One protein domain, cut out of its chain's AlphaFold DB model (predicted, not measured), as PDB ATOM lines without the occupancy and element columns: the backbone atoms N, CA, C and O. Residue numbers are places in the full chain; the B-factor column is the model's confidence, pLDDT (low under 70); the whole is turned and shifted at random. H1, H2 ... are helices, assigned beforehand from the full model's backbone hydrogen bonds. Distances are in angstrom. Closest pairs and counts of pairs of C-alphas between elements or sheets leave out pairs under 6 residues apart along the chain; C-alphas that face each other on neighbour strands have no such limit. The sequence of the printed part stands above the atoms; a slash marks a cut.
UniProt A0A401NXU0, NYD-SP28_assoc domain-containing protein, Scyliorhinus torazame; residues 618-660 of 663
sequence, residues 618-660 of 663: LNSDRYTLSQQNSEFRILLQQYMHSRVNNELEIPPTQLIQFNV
ATOM      1  N   LEU A 618     253.395 277.201 253.981       92.06
ATOM      2  CA  LEU A 618     254.821 277.259 254.326       92.06
ATOM      3  C   LEU A 618     255.203 278.511 255.133       92.06
ATOM      4  O   LEU A 618     256.131 278.453 255.934       92.06
ATOM      5  N   ASN A 619     254.516 279.647 254.963       91.44
ATOM      6  CA  ASN A 619     254.749 280.826 255.801       91.44
ATOM      7  C   ASN A 619     254.101 280.703 257.195       91.44
ATOM      8  O   ASN A 619     254.647 281.242 258.155       91.44
ATOM      9  N   SER A 620     252.989 279.970 257.324       90.19
ATOM     10  CA  SER A 620     252.402 279.578 258.616       90.19
ATOM     11  C   SER A 620     253.293 278.565 259.349       90.19
ATOM     12  O   SER A 620     253.598 278.740 260.528       90.19
ATOM     13  N   ASP A 621     253.819 277.568 258.637       91.31
ATOM     14  CA  ASP A 621     254.784 276.590 259.152       91.31
ATOM     15  C   ASP A 621     256.078 277.295 259.590       91.31
ATOM     16  O   ASP A 621     256.590 277.064 260.682       91.31
ATOM     17  N   ARG A 622     256.570 278.255 258.794       90.06
ATOM     18  CA  ARG A 622     257.700 279.120 259.166       90.06
ATOM     19  C   ARG A 622     257.399 279.969 260.406       90.06
ATOM     20  O   ARG A 622     258.309 280.216 261.193       90.06
ATOM     21  N   TYR A 623     256.161 280.430 260.592       90.44
ATOM     22  CA  TYR A 623     255.756 281.204 261.769       90.44
ATOM     23  C   TYR A 623     255.696 280.328 263.030       90.44
ATOM     24  O   TYR A 623     256.305 280.676 264.038       90.44
ATOM     25  N   THR A 624     255.061 279.156 262.957       90.56
ATOM     26  CA  THR A 624     254.986 278.199 264.078       90.56
ATOM     27  C   THR A 624     256.358 277.631 264.445       90.56
ATOM     28  O   THR A 624     256.705 277.614 265.623       90.56
ATOM     29  N   LEU A 625     257.207 277.292 263.467       90.12
ATOM     30  CA  LEU A 625     258.613 276.943 263.709       90.12
ATOM     31  C   LEU A 625     259.398 278.113 264.314       90.12
ATOM     32  O   LEU A 625     260.248 277.893 265.174       90.12
ATOM     33  N   SER A 626     259.132 279.359 263.910       89.00
ATOM     34  CA  SER A 626     259.766 280.538 264.519       89.00
ATOM     35  C   SER A 626     259.331 280.747 265.973       89.00
ATOM     36  O   SER A 626     260.148 281.199 266.773       89.00
ATOM     37  N   GLN A 627     258.085 280.408 266.320       89.38
ATOM     38  CA  GLN A 627     257.576 280.439 267.692       89.38
ATOM     39  C   GLN A 627     258.169 279.298 268.536       89.38
ATOM     40  O   GLN A 627     258.730 279.551 269.596       89.38
ATOM     41  N   GLN A 628     258.163 278.058 268.044       90.81
ATOM     42  CA  GLN A 628     258.810 276.935 268.739       90.81
ATOM     43  C   GLN A 628     260.305 277.205 268.975       90.81
ATOM     44  O   GLN A 628     260.833 276.911 270.044       90.81
ATOM     45  N   ASN A 629     260.996 277.835 268.019       88.81
ATOM     46  CA  ASN A 629     262.389 278.244 268.198       88.81
ATOM     47  C   ASN A 629     262.581 279.372 269.231       88.81
ATOM     48  O   ASN A 629     263.652 279.429 269.834       88.81
ATOM     49  N   SER A 630     261.610 280.265 269.459       88.75
ATOM     50  CA  SER A 630     261.705 281.241 270.558       88.75
ATOM     51  C   SER A 630     261.396 280.591 271.910       88.75
ATOM     52  O   SER A 630     262.133 280.822 272.866       88.75
ATOM     53  N   GLU A 631     260.407 279.699 271.976       89.62
ATOM     54  CA  GLU A 631     260.081 278.902 273.167       89.62
ATOM     55  C   GLU A 631     261.253 277.996 273.591       89.62
ATOM     56  O   GLU A 631     261.655 278.018 274.755       89.62
ATOM     57  N   PHE A 632     261.896 277.286 272.655       90.12
ATOM     58  CA  PHE A 632     263.103 276.500 272.937       90.12
ATOM     59  C   PHE A 632     264.290 277.363 273.381       90.12
ATOM     60  O   PHE A 632     265.054 276.932 274.244       90.12
ATOM     61  N   ARG A 633     264.449 278.586 272.856       86.44
ATOM     62  CA  ARG A 633     265.485 279.525 273.333       86.44
ATOM     63  C   ARG A 633     265.225 279.967 274.773       86.44
ATOM     64  O   ARG A 633     266.174 280.028 275.550       86.44
ATOM     65  N   ILE A 634     263.966 280.214 275.141       86.19
ATOM     66  CA  ILE A 634     263.565 280.566 276.512       86.19
ATOM     67  C   ILE A 634     263.776 279.378 277.464       86.19
ATOM     68  O   ILE A 634     264.385 279.547 278.518       86.19
ATOM     69  N   LEU A 635     263.362 278.166 277.079       87.75
ATOM     70  CA  LEU A 635     263.593 276.939 277.855       87.75
ATOM     71  C   LEU A 635     265.085 276.629 278.032       87.75
ATOM     72  O   LEU A 635     265.520 276.315 279.138       87.75
ATOM     73  N   LEU A 636     265.892 276.766 276.975       83.25
ATOM     74  CA  LEU A 636     267.344 276.616 277.068       83.25
ATOM     75  C   LEU A 636     267.940 277.669 278.009       83.25
ATOM     76  O   LEU A 636     268.749 277.327 278.865       83.25
ATOM     77  N   GLN A 637     267.506 278.930 277.916       82.25
ATOM     78  CA  GLN A 637     267.934 279.980 278.839       82.25
ATOM     79  C   GLN A 637     267.539 279.654 280.291       82.25
ATOM     80  O   GLN A 637     268.359 279.842 281.188       82.25
ATOM     81  N   GLN A 638     266.348 279.101 280.533       83.25
ATOM     82  CA  GLN A 638     265.915 278.651 281.858       83.25
ATOM     83  C   GLN A 638     266.782 277.499 282.390       83.25
ATOM     84  O   GLN A 638     267.214 277.555 283.541       83.25
ATOM     85  N   TYR A 639     267.099 276.491 281.568       81.12
ATOM     86  CA  TYR A 639     267.996 275.402 281.966       81.12
ATOM     87  C   TYR A 639     269.425 275.887 282.230       81.12
ATOM     88  O   TYR A 639     270.023 275.472 283.218       81.12
ATOM     89  N   MET A 640     269.958 276.799 281.410       76.56
ATOM     90  CA  MET A 640     271.300 277.376 281.581       76.56
ATOM     91  C   MET A 640     271.454 278.114 282.923       76.56
ATOM     92  O   MET A 640     272.519 278.044 283.531       76.56
ATOM     93  N   HIS A 641     270.387 278.756 283.415       77.81
ATOM     94  CA  HIS A 641     270.358 279.471 284.700       77.81
ATOM     95  C   HIS A 641     269.770 278.636 285.860       77.81
ATOM     96  O   HIS A 641     269.492 279.178 286.932       77.81
ATOM     97  N   SER A 642     269.567 277.326 285.673       79.69
ATOM     98  CA  SER A 642     269.109 276.429 286.739       79.69
ATOM     99  C   SER A 642     270.158 276.315 287.847       79.69
ATOM    100  O   SER A 642     271.347 276.174 287.562       79.69
ATOM    101  N   ARG A 643     269.728 276.319 289.119       72.38
ATOM    102  CA  ARG A 643     270.642 276.256 290.279       72.38
ATOM    103  C   ARG A 643     271.554 275.029 290.250       72.38
ATOM    104  O   ARG A 643     272.732 275.160 290.559       72.38
ATOM    105  N   VAL A 644     271.044 273.900 289.753       70.75
ATOM    106  CA  VAL A 644     271.784 272.634 289.631       70.75
ATOM    107  C   VAL A 644     273.067 272.781 288.794       70.75
ATOM    108  O   VAL A 644     274.065 272.138 289.101       70.75
ATOM    109  N   ASN A 645     273.115 273.683 287.802       66.75
ATOM    110  CA  ASN A 645     274.343 273.927 287.026       66.75
ATOM    111  C   ASN A 645     275.480 274.534 287.864       66.75
ATOM    112  O   ASN A 645     276.640 274.377 287.499       66.75
ATOM    113  N   ASN A 646     275.147 275.220 288.962       69.38
ATOM    114  CA  ASN A 646     276.099 275.821 289.899       69.38
ATOM    115  C   ASN A 646     276.381 274.913 291.114       69.38
ATOM    116  O   ASN A 646     277.240 275.236 291.929       69.38
ATOM    117  N   GLU A 647     275.635 273.813 291.257       72.19
ATOM    118  CA  GLU A 647     275.772 272.813 292.330       72.19
ATOM    119  C   GLU A 647     276.641 271.613 291.890       72.19
ATOM    120  O   GLU A 647     277.030 270.793 292.717       72.19
ATOM    121  N   LEU A 648     276.965 271.518 290.595       69.94
ATOM    122  CA  LEU A 648     277.858 270.517 290.006       69.94
ATOM    123  C   LEU A 648     279.314 271.011 289.985       69.94
ATOM    124  O   LEU A 648     279.581 272.140 289.581       69.94
ATOM    125  N   GLU A 649     280.264 270.135 290.333       65.88
ATOM    126  CA  GLU A 649     281.711 270.444 290.353       65.88
ATOM    127  C   GLU A 649     282.264 270.884 288.984       65.88
ATOM    128  O   GLU A 649     283.228 271.643 288.915       65.88
ATOM    129  N   ILE A 650     281.631 270.436 287.894       69.00
ATOM    130  CA  ILE A 650     281.859 270.920 286.530       69.00
ATOM    131  C   ILE A 650     280.495 271.342 285.957       69.00
ATOM    132  O   ILE A 650     279.669 270.472 285.662       69.00
ATOM    133  N   PRO A 651     280.234 272.650 285.772       71.56
ATOM    134  CA  PRO A 651     278.998 273.128 285.164       71.56
ATOM    135  C   PRO A 651     278.799 272.557 283.747       71.56
ATOM    136  O   PRO A 651     279.722 272.645 282.928       71.56
ATOM    137  N   PRO A 652     277.603 272.044 283.388       70.12
ATOM    138  CA  PRO A 652     277.327 271.503 282.050       70.12
ATOM    139  C   PRO A 652     277.626 272.485 280.906       70.12
ATOM    140  O   PRO A 652     277.992 272.077 279.808       70.12
ATOM    141  N   THR A 653     277.545 273.788 281.185       71.94
ATOM    142  CA  THR A 653     277.968 274.894 280.316       71.94
ATOM    143  C   THR A 653     279.398 274.732 279.794       71.94
ATOM    144  O   THR A 653     279.634 274.924 278.603       71.94
ATOM    145  N   GLN A 654     280.339 274.345 280.661       69.62
ATOM    146  CA  GLN A 654     281.752 274.179 280.303       69.62
ATOM    147  C   GLN A 654     281.961 272.925 279.445       69.62
ATOM    148  O   GLN A 654     282.688 272.970 278.457       69.62
ATOM    149  N   LEU A 655     281.264 271.827 279.766       69.81
ATOM    150  CA  LEU A 655     281.283 270.596 278.965       69.81
ATOM    151  C   LEU A 655     280.716 270.811 277.554       69.81
ATOM    152  O   LEU A 655     281.235 270.243 276.595       69.81
ATOM    153  N   ILE A 656     279.683 271.645 277.403       69.38
ATOM    154  CA  ILE A 656     279.127 271.992 276.088       69.38
ATOM    155  C   ILE A 656     280.114 272.858 275.295       69.38
ATOM    156  O   ILE A 656     280.358 272.558 274.129       69.38
ATOM    157  N   GLN A 657     280.736 273.870 275.913       63.59
ATOM    158  CA  GLN A 657     281.759 274.703 275.259       63.59
ATOM    159  C   GLN A 657     282.948 273.863 274.762       63.59
ATOM    160  O   GLN A 657     283.280 273.925 273.582       63.59
ATOM    161  N   PHE A 658     283.476 272.958 275.597       61.84
ATOM    162  CA  PHE A 658     284.545 272.020 275.218       61.84
ATOM    163  C   PHE A 658     284.223 271.127 274.004       61.84
ATOM    164  O   PHE A 658     285.145 270.675 273.330       61.84
ATOM    165  N   ASN A 659     282.943 270.851 273.725       59.75
ATOM    166  CA  ASN A 659     282.515 270.074 272.554       59.75
ATOM    167  C   ASN A 659     282.255 270.938 271.307       59.75
ATOM    168  O   ASN A 659     282.237 270.403 270.198       59.75
ATOM    169  N   VAL A 660     282.042 272.248 271.470       60.72
ATOM    170  CA  VAL A 660     281.918 273.204 270.357       60.72
ATOM    171  C   VAL A 660     283.302 273.607 269.853       60.72
ATOM    172  O   VAL A 660     283.535 273.566 268.652       60.72
TER     173      VAL A 660
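AT A GLANCE: This is residues 618 to 660 of the 663 residues of the protein "NYD-SP28_assoc domain-containing protein" of Scyliorhinus torazame (UniProt A0A401NXU0). One long helix, H1, makes a straight arm, and beyond its last residue the chain loops through the short helix H2 and folds back into a shorter helix, H3, which begins close to the end of H1 without clearly touching it and points away from it at a steep angle, as the short limb of an open hook. H1 gives the model most of its length; residues 618 to 639 of it and residues 654 to 660 of H3 stand free, and there is no packed core. The printed part has 43 residues, with three named helices in the order H1, H2, H3 and no named strand, and its class is all helix. It is extended, with a radius of gyration of the C-alphas of 14.6 A, and the C-alphas span 45 by 22 by 7 A.

HOW THE PARTS SIT: H1, residues 618 to 640, is the longest helix and touches no helix. H3, residues 652 to 660, is close to H1 but not clearly touching, with 1 pair of C-alphas within 8 A, those of Met 640 and Thr 653, 7.2 A apart. The lines of H1 and H3 stand at a steep tilt of 55 degrees, and the two run opposite ways. Their centres are 22.2 A apart. H2, residues 644 to 647, and H1 meet only through their link. H2 is close to H3 but not clearly touching; their closest C-alphas are those of Asn 645 and Pro 652, 6.3 A apart. In H1 and H3 every O i to N i+4 pair is within hydrogen-bond range, while H2, with 4 residues, is too short for such a pair and has its 1 pair of O i to N i+3 within range.

IN THESE COORDINATES: H1 runs from Leu 618, with its C-alpha at (254.821, 277.259, 254.326), to Met 640, with its C-alpha at (271.300, 277.376, 281.581), and measures 31.8 A from first to last C-alpha. H2 runs from Val 644 to Glu 647. H3 begins at Pro 652 and ends at Val 660, whose C-alpha is at (281.918, 273.204, 270.357); it measures 12.7 A from first to last C-alpha.

THE WHOLE: The two C-alphas farthest apart are those of Leu 618 and Glu 649, at 45.5 A, and the first and last printed C-alphas, those of Leu 618 and Val 660, are 31.7 A apart. The printed part has no cut. The link from H1 to H2, of 3 residues, and the link from H2 to H3, of 4 residues, are tight. The mean pLDDT of the printed part is 79.1, with a mean of 88 in H1, 70 in H2 and 66 in H3. Residues 645 to 646, 648 to 650 and 654 to 660 are under 70.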